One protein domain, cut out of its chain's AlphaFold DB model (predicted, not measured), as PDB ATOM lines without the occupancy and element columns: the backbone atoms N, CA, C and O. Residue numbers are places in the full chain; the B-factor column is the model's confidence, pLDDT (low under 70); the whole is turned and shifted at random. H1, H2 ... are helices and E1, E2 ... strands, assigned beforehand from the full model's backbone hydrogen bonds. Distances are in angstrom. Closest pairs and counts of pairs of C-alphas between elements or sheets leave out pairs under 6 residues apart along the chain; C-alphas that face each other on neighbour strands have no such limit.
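This is residues 2 to 122 of the 1106 residues of an uncharacterized protein of Escovopsis weberi (UniProt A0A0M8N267). One long helix, H5, runs through the core, with H3 and H6 packed on opposite sides of it and the strand E1 on a third side. H4 sits at the beginning of H5, H2 packs on H6, and H1 is on the outside, touching no helix. The 121 printed residues hold six named helices, then one named strand, in the order H1 to H6, E1; the class is mostly helix, though only 57 residues are in named elements. The whole is compact, with a radius of gyration of the C-alphas of 13.3 A and spans of 39 by 31 by 27 A.

H5, residues 54 to 68, is 21.6 A long, from C-alpha 54 at (151.892, 107.748, 162.460) to C-alpha 68 at (152.442, 128.879, 166.677). H3, residues 21 to 31, measures 15.1 A. H6 is residues 78 to 85, H4 40 to 45, H2 10 to 16 and H1 4 to 8. E1, residues 101 to 105, measures 13.3 A and ends at C-alpha 105 (143.510, 119.300, 169.868).

H5 is the hub. H5 and H6 form a helical hairpin, opposite ways at 35.4 degrees, only just a steep tilt; their closest C-alphas, Gly 55 and Tyr 85, are 4.2 A apart. H3 touches H5 at a steep tilt of 46 degrees, opposite ways, with C-alphas 23 and 61 closest at 5.7 A. H4 only just touches H5, with 3 pairs of C-alphas within 8 A, by residues 54 to 55 of H5 alone; C-alphas 44 and 54 are closest at 5.8 A. H2 touches H6, C-alphas 15 and 84 being closest at 6.6 A. E1 pairs with no named strand; its closest C-alpha to H5 is Ala 104, 5.8 A from Gln 60. In the six helices every O i to N i+4 pair is within hydrogen-bond range.

The C-alphas farthest apart, Pro 92 and Phe 111, are 42.6 A apart. The printed part has no cut; the link from H6 to E1 is long, and residues 106 to 122 hold no named element. Mean pLDDT of the printed part is 90.0; residues 2 to 8, 112 and 122 are under 70.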
ATOM      1  N   ASP A   2     164.119 106.711 177.747       53.00
ATOM      2  CA  ASP A   2     164.682 107.873 177.026       53.00
ATOM      3  C   ASP A   2     165.744 107.587 175.946       53.00
ATOM      4  O   ASP A   2     166.082 108.479 175.170       53.00
ATOM      5  N   SER A   3     166.265 106.355 175.831       57.59
ATOM      6  CA  SER A   3     167.336 106.039 174.856       57.59
ATOM      7  C   SER A   3     166.914 105.113 173.706       57.59
ATOM      8  O   SER A   3     167.283 105.363 172.557       57.59
ATOM      9  N   SER A   4     166.136 104.056 173.971       56.53
ATOM     10  CA  SER A   4     165.797 103.045 172.946       56.53
ATOM     11  C   SER A   4     164.843 103.594 171.876       56.53
ATOM     12  O   SER A   4     165.096 103.450 170.678       56.53
ATOM     13  N   ILE A   5     163.795 104.298 172.319       65.44
ATOM     14  CA  ILE A   5     162.802 104.970 171.470       65.44
ATOM     15  C   ILE A   5     163.493 106.066 170.638       65.44
ATOM     16  O   ILE A   5     163.484 106.017 169.406       65.44
ATOM     17  N   SER A   6     164.197 106.990 171.304       68.06
ATOM     18  CA  SER A   6     164.853 108.146 170.668       68.06
ATOM     19  C   SER A   6     165.867 107.762 169.576       68.06
ATOM     20  O   SER A   6     165.912 108.412 168.528       68.06
ATOM     21  N   LYS A   7     166.639 106.676 169.762       67.88
ATOM     22  CA  LYS A   7     167.606 106.187 168.759       67.88
ATOM     23  C   LYS A   7     166.942 105.587 167.518       67.88
ATOM     24  O   LYS A   7     167.410 105.825 166.410       67.88
ATOM     25  N   ARG A   8     165.855 104.821 167.667       60.53
ATOM     26  CA  ARG A   8     165.204 104.141 166.527       60.53
ATOM     27  C   ARG A   8     164.301 105.072 165.710       60.53
ATOM     28  O   ARG A   8     164.116 104.853 164.516       60.53
ATOM     29  N   LEU A   9     163.829 106.163 166.313       77.94
ATOM     30  CA  LEU A   9     163.055 107.214 165.645       77.94
ATOM     31  C   LEU A   9     163.884 108.226 164.839       77.94
ATOM     32  O   LEU A   9     163.295 109.109 164.218       77.94
ATOM     33  N   GLN A  10     165.217 108.100 164.773       83.94
ATOM     34  CA  GLN A  10     166.071 109.023 164.005       83.94
ATOM     35  C   GLN A  10     165.629 109.203 162.541       83.94
ATOM     36  O   GLN A  10     165.676 110.319 162.029       83.94
ATOM     37  N   VAL A  11     165.125 108.149 161.887       80.56
ATOM     38  CA  VAL A  11     164.590 108.228 160.511       80.56
ATOM     39  C   VAL A  11     163.398 109.190 160.417       80.56
ATOM     40  O   VAL A  11     163.303 109.951 159.457       80.56
ATOM     41  N   VAL A  12     162.514 109.203 161.420       85.44
ATOM     42  CA  VAL A  12     161.333 110.083 161.451       85.44
ATOM     43  C   VAL A  12     161.709 111.501 161.877       85.44
ATOM     44  O   VAL A  12     161.252 112.459 161.257       85.44
ATOM     45  N   LYS A  13     162.622 111.652 162.847       85.75
ATOM     46  CA  LYS A  13     163.200 112.957 163.224       85.75
ATOM     47  C   LYS A  13     163.845 113.661 162.020       85.75
ATOM     48  O   LYS A  13     163.684 114.864 161.843       85.75
ATOM     49  N   HIS A  14     164.491 112.906 161.127       86.81
ATOM     50  CA  HIS A  14     165.067 113.443 159.889       86.81
ATOM     51  C   HIS A  14     164.010 113.832 158.825       86.81
ATOM     52  O   HIS A  14     164.310 114.621 157.926       86.81
ATOM     53  N   ILE A  15     162.777 113.313 158.903       85.94
ATOM     54  CA  ILE A  15     161.658 113.702 158.022       85.94
ATOM     55  C   ILE A  15     160.937 114.945 158.559       85.94
ATOM     56  O   ILE A  15     160.635 115.841 157.778       85.94
ATOM     57  N   LEU A  16     160.689 114.999 159.870       87.50
ATOM     58  CA  LEU A  16     159.993 116.101 160.550       87.50
ATOM     59  C   LEU A  16     160.816 117.386 160.679       87.50
ATOM     60  O   LEU A  16     160.243 118.451 160.889       87.50
ATOM     61  N   GLN A  17     162.144 117.274 160.583       78.50
ATOM     62  CA  GLN A  17     163.091 118.308 161.007       78.50
ATOM     63  C   GLN A  17     162.954 118.641 162.509       78.50
ATOM     64  O   GLN A  17     162.120 118.096 163.240       78.50
ATOM     65  N   THR A  18     163.860 119.471 163.023       80.50
ATOM     66  CA  THR A  18     164.002 119.689 164.471       80.50
ATOM     67  C   THR A  18     162.797 120.389 165.096       80.50
ATOM     68  O   THR A  18     162.414 120.025 166.205       80.50
ATOM     69  N   CYS A  19     162.160 121.322 164.381       95.19
ATOM     70  CA  CYS A  19     161.115 122.193 164.927       95.19
ATOM     71  C   CYS A  19     159.884 121.447 165.487       95.19
ATOM     72  O   CYS A  19     159.368 121.833 166.529       95.19
ATOM     73  N   ALA A  20     159.451 120.346 164.857       96.25
ATOM     74  CA  ALA A  20     158.262 119.582 165.266       96.25
ATOM     75  C   ALA A  20     158.571 118.310 166.082       96.25
ATOM     76  O   ALA A  20     157.668 117.517 166.369       96.25
ATOM     77  N   THR A  21     159.840 118.075 166.442       94.62
ATOM     78  CA  THR A  21     160.266 116.800 167.046       94.62
ATOM     79  C   THR A  21     159.623 116.553 168.416       94.62
ATOM     80  O   THR A  21     159.145 115.445 168.650       94.62
ATOM     81  N   VAL A  22     159.548 117.557 169.299       94.50
ATOM     82  CA  VAL A  22     159.040 117.352 170.674       94.50
ATOM     83  C   VAL A  22     157.532 117.092 170.692       94.50
ATOM     84  O   VAL A  22     157.094 116.138 171.334       94.50
ATOM     85  N   CYS A  23     156.740 117.847 169.918       96.25
ATOM     86  CA  CYS A  23     155.322 117.534 169.721       96.25
ATOM     87  C   CYS A  23     155.133 116.086 169.265       96.25
ATOM     88  O   CYS A  23     154.313 115.364 169.836       96.25
ATOM     89  N   PHE A  24     155.929 115.624 168.297       96.06
ATOM     90  CA  PHE A  24     155.796 114.269 167.774       96.06
ATOM     91  C   PHE A  24     156.240 113.189 168.774       96.06
ATOM     92  O   PHE A  24     155.641 112.118 168.821       96.06
ATOM     93  N   GLU A  25     157.222 113.468 169.634       94.62
ATOM     94  CA  GLU A  25     157.562 112.580 170.752       94.62
ATOM     95  C   GLU A  25     156.419 112.482 171.775       94.62
ATOM     96  O   GLU A  25     156.131 111.378 172.243       94.62
ATOM     97  N   THR A  26     155.681 113.568 172.046       94.81
ATOM     98  CA  THR A  26     154.453 113.468 172.863       94.81
ATOM     99  C   THR A  26     153.313 112.755 172.135       94.81
ATOM    100  O   THR A  26     152.631 111.947 172.756       94.81
ATOM    101  N   PHE A  27     153.137 112.962 170.823       95.62
ATOM    102  CA  PHE A  27     152.162 112.209 170.023       95.62
ATOM    103  C   PHE A  27     152.398 110.702 170.143       95.62
ATOM    104  O   PHE A  27     151.454 109.950 170.373       95.62
ATOM    105  N   LEU A  28     153.657 110.274 170.022       95.50
ATOM    106  CA  LEU A  28     154.067 108.881 170.159       95.50
ATOM    107  C   LEU A  28     153.777 108.334 171.556       95.50
ATOM    108  O   LEU A  28     153.067 107.342 171.667       95.50
ATOM    109  N   ALA A  29     154.276 109.001 172.602       94.12
ATOM    110  CA  ALA A  29     154.129 108.557 173.990       94.12
ATOM    111  C   ALA A  29     152.672 108.549 174.490       94.12
ATOM    112  O   ALA A  29     152.360 107.863 175.458       94.12
ATOM    113  N   VAL A  30     151.787 109.318 173.848       94.44
ATOM    114  CA  VAL A  30     150.349 109.347 174.145       94.44
ATOM    115  C   VAL A  30     149.555 108.365 173.280       94.44
ATOM    116  O   VAL A  30     148.568 107.806 173.744       94.44
ATOM    117  N   SER A  31     149.954 108.154 172.023       95.06
ATOM    118  CA  SER A  31     149.144 107.397 171.061       95.06
ATOM    119  C   SER A  31     149.572 105.942 170.890       95.06
ATOM    120  O   SER A  31     148.755 105.156 170.425       95.06
ATOM    121  N   PHE A  32     150.805 105.557 171.221       95.19
ATOM    122  CA  PHE A  32     151.304 104.191 171.039       95.19
ATOM    123  C   PHE A  32     151.808 103.625 172.367       95.19
ATOM    124  O   PHE A  32     152.655 104.232 173.019       95.19
ATOM    125  N   ASP A  33     151.313 102.443 172.740       91.44
ATOM    126  CA  ASP A  33     151.773 101.725 173.929       91.44
ATOM    127  C   ASP A  33     153.266 101.364 173.825       91.44
ATOM    128  O   ASP A  33     153.761 101.023 172.749       91.44
ATOM    129  N   GLU A  34     153.974 101.331 174.962       89.44
ATOM    130  CA  GLU A  34     155.391 100.917 175.041       89.44
ATOM    131  C   GLU A  34     155.655  99.494 174.503       89.44
ATOM    132  O   GLU A  34     156.790  99.146 174.175       89.44
ATOM    133  N   SER A  35     154.609  98.671 174.398       89.94
ATOM    134  CA  SER A  35     154.642  97.326 173.816       89.94
ATOM    135  C   SER A  35     154.806  97.320 172.291       89.94
ATOM    136  O   SER A  35     155.281  96.327 171.732       89.94
ATOM    137  N   VAL A  36     154.443  98.406 171.596       88.12
ATOM    138  CA  VAL A  36     154.580  98.508 170.139       88.12
ATOM    139  C   VAL A  36     156.059  98.644 169.799       88.12
ATOM    140  O   VAL A  36     156.699  99.653 170.093       88.12
ATOM    141  N   ALA A  37     156.616  97.620 169.144       86.56
ATOM    142  CA  ALA A  37     158.037  97.584 168.818       86.56
ATOM    143  C   ALA A  37     158.463  98.879 168.087       86.56
ATOM    144  O   ALA A  37     157.844  99.218 167.076       86.56
ATOM    145  N   PRO A  38     159.520  99.592 168.533       85.69
ATOM    146  CA  PRO A  38     159.884 100.925 168.036       85.69
ATOM    147  C   PRO A  38     160.596 100.897 166.668       85.69
ATOM    148  O   PRO A  38     161.609 101.563 166.461       85.69
ATOM    149  N   SER A  39     160.108 100.090 165.724       94.12
ATOM    150  CA  SER A  39     160.489 100.148 164.311       94.12
ATOM    151  C   SER A  39     159.461 100.969 163.533       94.12
ATOM    152  O   SER A  39     158.267 100.923 163.828       94.12
ATOM    153  N   LEU A  40     159.909 101.692 162.501       93.75
ATOM    154  CA  LEU A  40     159.013 102.481 161.648       93.75
ATOM    155  C   LEU A  40     157.895 101.616 161.041       93.75
ATOM    156  O   LEU A  40     156.749 102.038 161.009       93.75
ATOM    157  N   GLN A  41     158.211 100.388 160.624       95.50
ATOM    158  CA  GLN A  41     157.236  99.444 160.074       95.50
ATOM    159  C   GLN A  41     156.158  99.046 161.095       95.50
ATOM    160  O   GLN A  41     154.984  99.021 160.747       95.50
ATOM    161  N   SER A  42     156.532  98.786 162.352       95.31
ATOM    162  CA  SER A  42     155.588  98.445 163.425       95.31
ATOM    163  C   SER A  42     154.699  99.637 163.797       95.31
ATOM    164  O   SER A  42     153.476  99.507 163.831       95.31
ATOM    165  N   LEU A  43     155.290 100.825 163.973       95.88
ATOM    166  CA  LEU A  43     154.556 102.067 164.245       95.88
ATOM    167  C   LEU A  43     153.639 102.485 163.082       95.88
ATOM    168  O   LEU A  43     152.570 103.038 163.313       95.88
ATOM    169  N   CYS A  44     154.030 102.208 161.836       97.25
ATOM    170  CA  CYS A  44     153.187 102.434 160.663       97.25
ATOM    171  C   CYS A  44     152.090 101.376 160.489       97.25
ATOM    172  O   CYS A  44     151.073 101.689 159.880       97.25
ATOM    173  N   ALA A  45     152.275 100.141 160.967       97.12
ATOM    174  CA  ALA A  45     151.272  99.077 160.864       97.12
ATOM    175  C   ALA A  45     150.099  99.253 161.842       97.12
ATOM    176  O   ALA A  45     148.987  98.801 161.568       97.12
ATOM    177  N   HIS A  46     150.327  99.948 162.956       96.31
ATOM    178  CA  HIS A  46     149.306 100.232 163.959       96.31
ATOM    179  C   HIS A  46     148.728 101.644 163.789       96.31
ATOM    180  O   HIS A  46     149.400 102.576 163.343       96.31
ATOM    181  N   LYS A  47     147.466 101.811 164.186       96.44
ATOM    182  CA  LYS A  47     146.908 103.127 164.522       96.44
ATOM    183  C   LYS A  47     147.094 103.333 166.014       96.44
ATOM    184  O   LYS A  47     146.969 102.374 166.771       96.44
ATOM    185  N   GLY A  48     147.380 104.561 166.425       94.94
ATOM    186  CA  GLY A  48     147.453 104.881 167.841       94.94
ATOM    187  C   GLY A  48     146.077 104.868 168.515       94.94
ATOM    188  O   GLY A  48     145.046 104.878 167.840       94.94
ATOM    189  N   ALA A  49     146.051 104.919 169.848       94.06
ATOM    190  CA  ALA A  49     144.840 104.927 170.675       94.06
ATOM    191  C   ALA A  49     143.844 106.047 170.303       94.06
ATOM    192  O   ALA A  49     142.634 105.873 170.421       94.06
ATOM    193  N   ALA A  50     144.339 107.176 169.782       91.50
ATOM    194  CA  ALA A  50     143.529 108.279 169.256       91.50
ATOM    195  C   ALA A  50     142.951 108.034 167.837       91.50
ATOM    196  O   ALA A  50     142.395 108.947 167.234       91.50
ATOM    197  N   GLY A  51     143.125 106.840 167.259       95.00
ATOM    198  CA  GLY A  51     142.674 106.468 165.910       95.00
ATOM    199  C   GLY A  51     143.555 106.978 164.759       95.00
ATOM    200  O   GLY A  51     143.361 106.568 163.613       95.00
ATOM    201  N   PHE A  52     144.537 107.838 165.042       96.06
ATOM    202  CA  PHE A  52     145.463 108.380 164.046       96.06
ATOM    203  C   PHE A  52     146.617 107.419 163.730       96.06
ATOM    204  O   PHE A  52     147.209 106.796 164.611       96.06
ATOM    205  N   THR A  53     146.975 107.345 162.452       96.88
ATOM    206  CA  THR A  53     148.227 106.759 161.964       96.88
ATOM    207  C   THR A  53     149.427 107.642 162.315       96.88
ATOM    208  O   THR A  53     149.303 108.844 162.569       96.88
ATOM    209  N   LEU A  54     150.623 107.054 162.249       96.69
ATOM    210  CA  LEU A  54     151.892 107.748 162.460       96.69
ATOM    211  C   LEU A  54     152.063 108.985 161.548       96.69
ATOM    212  O   LEU A  54     152.523 110.034 161.998       96.69
ATOM    213  N   GLY A  55     151.666 108.868 160.273       96.94
ATOM    214  CA  GLY A  55     151.724 109.951 159.282       96.94
ATOM    215  C   GLY A  55     150.738 111.087 159.565       96.94
ATOM    216  O   GLY A  55     151.083 112.258 159.417       96.94
ATOM    217  N   GLU A  56     149.532 110.764 160.040       96.81
ATOM    218  CA  GLU A  56     148.536 111.765 160.439       96.81
ATOM    219  C   GLU A  56     149.010 112.584 161.649       96.81
ATOM    220  O   GLU A  56     148.930 113.811 161.618       96.81
ATOM    221  N   GLY A  57     149.561 111.945 162.688       96.38
ATOM    222  CA  GLY A  57     150.101 112.653 163.859       96.38
ATOM    223  C   GLY A  57     151.310 113.541 163.546       96.38
ATOM    224  O   GLY A  57     151.418 114.654 164.058       96.38
ATOM    225  N   ALA A  58     152.181 113.103 162.632       96.62
ATOM    226  CA  ALA A  58     153.298 113.910 162.143       96.62
ATOM    227  C   ALA A  58     152.829 115.200 161.436       96.62
ATOM    228  O   ALA A  58     153.412 116.266 161.643       96.62
ATOM    229  N   VAL A  59     151.736 115.132 160.663       96.62
ATOM    230  CA  VAL A  59     151.089 116.316 160.070       96.62
ATOM    231  C   VAL A  59     150.480 117.228 161.135       96.62
ATOM    232  O   VAL A  59     150.616 118.445 161.018       96.62
ATOM    233  N   GLN A  60     149.841 116.671 162.174       96.31
ATOM    234  CA  GLN A  60     149.283 117.478 163.270       96.31
ATOM    235  C   GLN A  60     150.362 118.347 163.925       96.31
ATOM    236  O   GLN A  60     150.153 119.549 164.070       96.31
ATOM    237  N   CYS A  61     151.527 117.770 164.234       96.81
ATOM    238  CA  CYS A  61     152.646 118.525 164.794       96.81
ATOM    239  C   CYS A  61     153.205 119.571 163.827       96.81
ATOM    240  O   CYS A  61     153.272 120.737 164.196       96.81
ATOM    241  N   LEU A  62     153.552 119.205 162.586       96.31
ATOM    242  CA  LEU A  62     154.123 120.162 161.626       96.31
ATOM    243  C   LEU A  62     153.226 121.386 161.407       96.31
ATOM    244  O   LEU A  62     153.719 122.510 161.378       96.31
ATOM    245  N   VAL A  63     151.914 121.186 161.257       95.69
ATOM    246  CA  VAL A  63     150.985 122.294 160.993       95.69
ATOM    247  C   VAL A  63     150.719 123.124 162.250       95.69
ATOM    248  O   VAL A  63     150.602 124.343 162.147       95.69
ATOM    249  N   ALA A  64     150.657 122.508 163.430       95.38
ATOM    250  CA  ALA A  64     150.423 123.236 164.671       95.38
ATOM    251  C   ALA A  64     151.658 124.027 165.134       95.38
ATOM    252  O   ALA A  64     151.538 125.207 165.457       95.38
ATOM    253  N   GLU A  65     152.849 123.429 165.074       95.44
ATOM    254  CA  GLU A  65     154.112 124.109 165.389       95.44
ATOM    255  C   GLU A  65     154.399 125.232 164.371       95.44
ATOM    256  O   GLU A  65     154.937 126.277 164.733       95.44
ATOM    257  N   ARG A  66     153.952 125.092 163.110       95.88
ATOM    258  CA  ARG A  66     153.938 126.184 162.113       95.88
ATOM    259  C   ARG A  66     152.930 127.286 162.440       95.88
ATOM    260  O   ARG A  66     153.222 128.453 162.206       95.88
ATOM    261  N   ALA A  67     151.757 126.935 162.969       94.38
ATOM    262  CA  ALA A  67     150.721 127.900 163.345       94.38
ATOM    263  C   ALA A  67     151.089 128.724 164.593       94.38
ATOM    264  O   ALA A  67     150.646 129.862 164.714       94.38
ATOM    265  N   VAL A  68     151.905 128.169 165.498       94.38
ATOM    266  CA  VAL A  68     152.442 128.879 166.677       94.38
ATOM    267  C   VAL A  68     153.793 129.558 166.386       94.38
ATOM    268  O   VAL A  68     154.190 130.469 167.107       94.38
ATOM    269  N   GLY A  69     154.467 129.187 165.292       94.44
ATOM    270  CA  GLY A  69     155.695 129.832 164.809       94.44
ATOM    271  C   GLY A  69     157.003 129.152 165.228       94.44
ATOM    272  O   GLY A  69     158.071 129.686 164.944       94.44
ATOM    273  N   PHE A  70     156.941 127.971 165.854       94.81
ATOM    274  CA  PHE A  70     158.112 127.140 166.162       94.81
ATOM    275  C   PHE A  70     158.734 126.509 164.915       94.81
ATOM    276  O   PHE A  70     159.954 126.412 164.822       94.81
ATOM    277  N   CYS A  71     157.905 126.096 163.953       96.50
ATOM    278  CA  CYS A  71     158.368 125.701 162.625       96.50
ATOM    279  C   CYS A  71     158.253 126.873 161.655       96.50
ATOM    280  O   CYS A  71     157.168 127.429 161.464       96.50
ATOM    281  N   SER A  72     159.338 127.191 160.951       96.31
ATOM    282  CA  SER A  72     159.274 128.125 159.829       96.31
ATOM    283  C   SER A  72     158.378 127.592 158.699       96.31
ATOM    284  O   SER A  72     158.198 126.383 158.519       96.31
ATOM    285  N   ASN A  73     157.866 128.499 157.856       95.06
ATOM    286  CA  ASN A  73     157.127 128.137 156.637       95.06
ATOM    287  C   ASN A  73     157.953 127.281 155.651       95.06
ATOM    288  O   ASN A  73     157.379 126.643 154.772       95.06
ATOM    289  N   THR A  74     159.281 127.273 155.788       94.81
ATOM    290  CA  THR A  74     160.216 126.430 155.033       94.81
ATOM    291  C   THR A  74     160.341 125.021 155.612       94.81
ATOM    292  O   THR A  74     160.246 124.056 154.852       94.81
ATOM    293  N   GLU A  75     160.499 124.884 156.933       94.69
ATOM    294  CA  GLU A  75     160.619 123.577 157.597       94.69
ATOM    295  C   GLU A  75     159.297 122.811 157.538       94.69
ATOM    296  O   GLU A  75     159.228 121.707 157.009       94.69
ATOM    297  N   ALA A  76     158.205 123.449 157.958       96.00
ATOM    298  CA  ALA A  76     156.855 122.911 157.829       96.00
ATOM    299  C   ALA A  76     156.204 123.306 156.489       96.00
ATOM    300  O   ALA A  76     154.999 123.563 156.413       96.00
ATOM    301  N   SER A  77     156.998 123.367 155.417       95.88
ATOM    302  CA  SER A  77     156.488 123.602 154.064       95.88
ATOM    303  C   SER A  77     155.570 122.468 153.607       95.88
ATOM    304  O   SER A  77     155.687 121.319 154.034       95.88
ATOM    305  N   ASP A  78     154.661 122.774 152.684       95.31
ATOM    306  CA  ASP A  78     153.603 121.851 152.258       95.31
ATOM    307  C   ASP A  78     154.165 120.540 151.666       95.31
ATOM    308  O   ASP A  78     153.530 119.490 151.750       95.31
ATOM    309  N   ASN A  79     155.389 120.562 151.126       95.31
ATOM    310  CA  ASN A  79     156.114 119.370 150.679       95.31
ATOM    311  C   ASN A  79     156.582 118.482 151.852       95.31
ATOM    312  O   ASN A  79     156.482 117.260 151.773       95.31
ATOM    313  N   VAL A  80     157.053 119.076 152.955       95.50
ATOM    314  CA  VAL A  80     157.426 118.340 154.178       95.50
ATOM    315  C   VAL A  80     156.177 117.785 154.864       95.50
ATOM    316  O   VAL A  80     156.171 116.615 155.238       95.50
ATOM    317  N   ILE A  81     155.083 118.552 154.913       96.00
ATOM    318  CA  ILE A  81     153.773 118.087 155.404       96.00
ATOM    319  C   ILE A  81     153.280 116.875 154.595       96.00
ATOM    320  O   ILE A  81     152.933 115.845 155.173       96.00
ATOM    321  N   ASN A  82     153.309 116.941 153.258       95.69
ATOM    322  CA  ASN A  82     152.951 115.800 152.406       95.69
ATOM    323  C   ASN A  82     153.891 114.598 152.617       95.69
ATOM    324  O   ASN A  82     153.430 113.458 152.691       95.69
ATOM    325  N   ARG A  83     155.204 114.826 152.754       95.81
ATOM    326  CA  ARG A  83     156.179 113.758 153.023       95.81
ATOM    327  C   ARG A  83     155.954 113.089 154.384       95.81
ATOM    328  O   ARG A  83     156.127 111.879 154.479       95.81
ATOM    329  N   ALA A  84     155.560 113.850 155.402       96.44
ATOM    330  CA  ALA A  84     155.205 113.334 156.720       96.44
ATOM    331  C   ALA A  84     153.923 112.487 156.666       96.44
ATOM    332  O   ALA A  84     153.925 111.358 157.149       96.44
ATOM    333  N   TYR A  85     152.872 112.967 155.988       96.75
ATOM    334  CA  TYR A  85     151.632 112.207 155.778       96.75
ATOM    335  C   TYR A  85     151.893 110.846 155.109       96.75
ATOM    336  O   TYR A  85     151.373 109.818 155.538       96.75
ATOM    337  N   TYR A  86     152.757 110.830 154.089       96.56
ATOM    338  CA  TYR A  86     153.106 109.630 153.329       96.56
ATOM    339  C   TYR A  86     154.347 108.874 153.838       96.56
ATOM    340  O   TYR A  86     154.810 107.971 153.145       96.56
ATOM    341  N   MET A  87     154.883 109.146 155.036       96.00
ATOM    342  CA  MET A  87     156.105 108.453 155.498       96.00
ATOM    343  C   MET A  87     155.922 106.944 155.747       96.00
ATOM    344  O   MET A  87     156.902 106.204 155.771       96.00
ATOM    345  N   CYS A  88     154.675 106.486 155.897       97.00
ATOM    346  CA  CYS A  88     154.315 105.068 155.978       97.00
ATOM    347  C   CYS A  88     153.983 104.429 154.615       97.00
ATOM    348  O   CYS A  88     153.710 103.231 154.545       97.00
ATOM    349  N   TYR A  89     153.960 105.206 153.526       96.50
ATOM    350  CA  TYR A  89     153.526 104.725 152.217       96.50
ATOM    351  C   TYR A  89     154.511 103.702 151.636       96.50
ATOM    352  O   TYR A  89     155.711 103.953 151.549       96.50
ATOM    353  N   GLY A  90     153.991 102.550 151.208       95.56
ATOM    354  CA  GLY A  90     154.789 101.456 150.648       95.56
ATOM    355  C   GLY A  90     155.436 100.523 151.680       95.56
ATOM    356  O   GLY A  90     156.075  99.554 151.278       95.56
ATOM    357  N   LEU A  91     155.257 100.757 152.986       96.38
ATOM    358  CA  LEU A  91     155.627  99.773 154.008       96.38
ATOM    359  C   LEU A  91     154.560  98.660 154.084       96.38
ATOM    360  O   LEU A  91     153.361  98.959 154.067       96.38
ATOM    361  N   PRO A  92     154.952  97.375 154.175       95.88
ATOM    362  CA  PRO A  92     153.997  96.275 154.259       95.88
ATOM    363  C   PRO A  92     153.216  96.336 155.576       95.88
ATOM    364  O   PRO A  92     153.776  96.646 156.628       95.88
ATOM    365  N   HIS A  93     151.921  96.024 155.501       96.06
ATOM    366  CA  HIS A  93     150.940  96.137 156.592       96.06
ATOM    367  C   HIS A  93     150.713  97.555 157.147       96.06
ATOM    368  O   HIS A  93     150.006  97.686 158.141       96.06
ATOM    369  N   ALA A  94     151.245  98.612 156.518       96.75
ATOM    370  CA  ALA A  94     151.003  99.983 156.960       96.75
ATOM    371  C   ALA A  94     149.501 100.316 157.011       96.75
ATOM    372  O   ALA A  94     148.768 100.121 156.038       96.75
ATOM    373  N   ALA A  95     149.059 100.862 158.141       96.50
ATOM    374  CA  ALA A  95     147.712 101.358 158.327       96.50
ATOM    375  C   ALA A  95     147.449 102.505 157.342       96.50
ATOM    376  O   ALA A  95     148.128 103.534 157.352       96.50
ATOM    377  N   VAL A  96     146.444 102.326 156.483       95.38
ATOM    378  CA  VAL A  96     146.024 103.356 155.526       95.38
ATOM    379  C   VAL A  96     145.539 104.593 156.303       95.38
ATOM    380  O   VAL A  96     144.711 104.426 157.211       95.38
ATOM    381  N   PRO A  97     146.015 105.813 155.964       93.06
ATOM    382  CA  PRO A  97     145.517 107.055 156.549       93.06
ATOM    383  C   PRO A  97     143.995 107.147 156.447       93.06
ATOM    384  O   PRO A  97     143.410 106.835 155.408       93.06
ATOM    385  N   THR A  98     143.355 107.552 157.539       90.81
ATOM    386  CA  THR A  98     141.897 107.477 157.703       90.81
ATOM    387  C   THR A  98     141.201 108.818 157.491       90.81
ATOM    388  O   THR A  98     140.004 108.843 157.214       90.81
ATOM    389  N   HIS A  99     141.932 109.928 157.602       91.38
ATOM    390  CA  HIS A  99     141.378 111.275 157.670       91.38
ATOM    391  C   HIS A  99     141.954 112.168 156.565       91.38
ATOM    392  O   HIS A  99     143.119 112.555 156.592       91.38
ATOM    393  N   SER A 100     141.106 112.569 155.615       89.44
ATOM    394  CA  SER A 100     141.424 113.616 154.628       89.44
ATOM    395  C   SER A 100     141.451 115.026 155.237       89.44
ATOM    396  O   SER A 100     142.125 115.919 154.729       89.44
ATOM    397  N   VAL A 101     140.729 115.226 156.342       91.44
ATOM    398  CA  VAL A 101     140.756 116.436 157.167       91.44
ATOM    399  C   VAL A 101     141.097 116.003 158.583       91.44
ATOM    400  O   VAL A 101     140.315 115.303 159.224       91.44
ATOM    401  N   ILE A 102     142.263 116.412 159.068       91.12
ATOM    402  CA  ILE A 102     142.736 116.077 160.408       91.12
ATOM    403  C   ILE A 102     142.368 117.231 161.338       91.12
ATOM    404  O   ILE A 102     142.534 118.395 160.993       91.12
ATOM    405  N   THR A 103     141.862 116.941 162.532       87.56
ATOM    406  CA  THR A 103     141.678 117.966 163.567       87.56
ATOM    407  C   THR A 103     142.554 117.613 164.753       87.56
ATOM    408  O   THR A 103     142.391 116.541 165.329       87.56
ATOM    409  N   ALA A 104     143.469 118.514 165.098       82.38
ATOM    410  CA  ALA A 104     144.352 118.388 166.244       82.38
ATOM    411  C   ALA A 104     143.794 119.198 167.421       82.38
ATOM    412  O   ALA A 104     143.358 120.342 167.260       82.38
ATOM    413  N   THR A 105     143.850 118.620 168.614       86.19
ATOM    414  CA  THR A 105     143.510 119.300 169.868       86.19
ATOM    415  C   THR A 105     144.733 119.203 170.766       86.19
ATOM    416  O   THR A 105     144.997 118.152 171.348       86.19
ATOM    417  N   LEU A 106     145.518 120.277 170.811       88.62
ATOM    418  CA  LEU A 106     146.857 120.294 171.401       88.62
ATOM    419  C   LEU A 106     146.892 121.170 172.650       88.62
ATOM    420  O   LEU A 106     146.238 122.213 172.719       88.62
ATOM    421  N   ALA A 107     147.687 120.755 173.631       89.00
ATOM    422  CA  ALA A 107     147.992 121.561 174.795       89.00
ATOM    423  C   ALA A 107     149.103 122.554 174.425       89.00
ATOM    424  O   ALA A 107     150.287 122.207 174.371       89.00
ATOM    425  N   VAL A 108     148.694 123.795 174.158       89.56
ATOM    426  CA  VAL A 108     149.600 124.946 174.095       89.56
ATOM    427  C   VAL A 108     150.067 125.252 175.525       89.56
ATOM    428  O   VAL A 108     149.208 125.387 176.405       89.56
ATOM    429  N   PRO A 109     151.379 125.354 175.805       86.00
ATOM    430  CA  PRO A 109     151.847 125.757 177.126       86.00
ATOM    431  C   PRO A 109     151.364 127.176 177.446       86.00
ATOM    432  O   PRO A 109     151.465 128.085 176.627       86.00
ATOM    433  N   GLN A 110     150.817 127.365 178.649       82.38
ATOM    434  CA  GLN A 110     150.158 128.621 179.039       82.38
ATOM    435  C   GLN A 110     151.126 129.808 179.157       82.38
ATOM    436  O   GLN A 110     150.700 130.954 179.045       82.38
ATOM    437  N   PHE A 111     152.413 129.535 179.390       77.50
ATOM    438  CA  PHE A 111     153.442 130.543 179.613       77.50
ATOM    439  C   PHE A 111     154.739 130.146 178.901       77.50
ATOM    440  O   PHE A 111     155.364 129.145 179.247       77.50
ATOM    441  N   GLY A 112     155.159 130.971 177.939       62.97
ATOM    442  CA  GLY A 112     156.451 130.856 177.262       62.97
ATOM    443  C   GLY A 112     156.463 129.985 176.003       62.97
ATOM    444  O   GLY A 112     155.521 129.263 175.686       62.97
ATOM    445  N   SER A 113     157.579 130.072 175.279       79.69
ATOM    446  CA  SER A 113     157.843 129.380 174.016       79.69
ATOM    447  C   SER A 113     158.219 127.902 174.226       79.69
ATOM    448  O   SER A 113     159.303 127.467 173.838       79.69
ATOM    449  N   GLY A 114     157.346 127.139 174.887       84.00
ATOM    450  CA  GLY A 114     157.459 125.683 174.977       84.00
ATOM    451  C   GLY A 114     156.825 124.992 173.759       84.00
ATOM    452  O   GLY A 114     155.829 125.500 173.243       84.00
ATOM    453  N   PRO A 115     157.354 123.839 173.312       84.56
ATOM    454  CA  PRO A 115     156.781 123.090 172.196       84.56
ATOM    455  C   PRO A 115     155.361 122.616 172.510       84.56
ATOM    456  O   PRO A 115     154.986 122.439 173.677       84.56
ATOM    457  N   LEU A 116     154.572 122.370 171.466       90.88
ATOM    458  CA  LEU A 116     153.221 121.851 171.635       90.88
ATOM    459  C   LEU A 116     153.251 120.415 172.149       90.88
ATOM    460  O   LEU A 116     154.116 119.620 171.789       90.88
ATOM    461  N   THR A 117     152.276 120.067 172.987       91.00
ATOM    462  CA  THR A 117     152.172 118.718 173.551       91.00
ATOM    463  C   THR A 117     150.791 118.131 173.298       91.00
ATOM    464  O   THR A 117     149.774 118.831 173.341       91.00
ATOM    465  N   PHE A 118     150.732 116.829 173.027       91.50
ATOM    466  CA  PHE A 118     149.463 116.115 173.046       91.50
ATOM    467  C   PHE A 118     148.993 115.968 174.500       91.50
ATOM    468  O   PHE A 118     149.745 115.443 175.325       91.50
ATOM    469  N   PRO A 119     147.764 116.402 174.846       88.31
ATOM    470  CA  PRO A 119     147.206 116.096 176.152       88.31
ATOM    471  C   PRO A 119     147.062 114.577 176.253       88.31
ATOM    472  O   PRO A 119     146.426 113.960 175.397       88.31
ATOM    473  N   GLY A 120     147.665 113.981 177.283       83.25
ATOM    474  CA  GLY A 120     147.639 112.532 177.472       83.25
ATOM    475  C   GLY A 120     146.213 111.998 177.399       83.25
ATOM    476  O   GLY A 120     145.335 112.475 178.126       83.25
ATOM    477  N   THR A 121     145.977 111.023 176.517       75.94
ATOM    478  CA  THR A 121     144.706 110.312 176.402       75.94
ATOM    479  C   THR A 121     144.441 109.637 177.731       75.94
ATOM    480  O   THR A 121     144.966 108.565 178.028       75.94
ATOM    481  N   ARG A 122     143.654 110.308 178.570       62.53
ATOM    482  CA  ARG A 122     143.248 109.803 179.870       62.53
ATOM    483  C   ARG A 122     142.331 108.619 179.616       62.53
ATOM    484  O   ARG A 122     141.130 108.820 179.466       62.53
TER     485      ARG A 122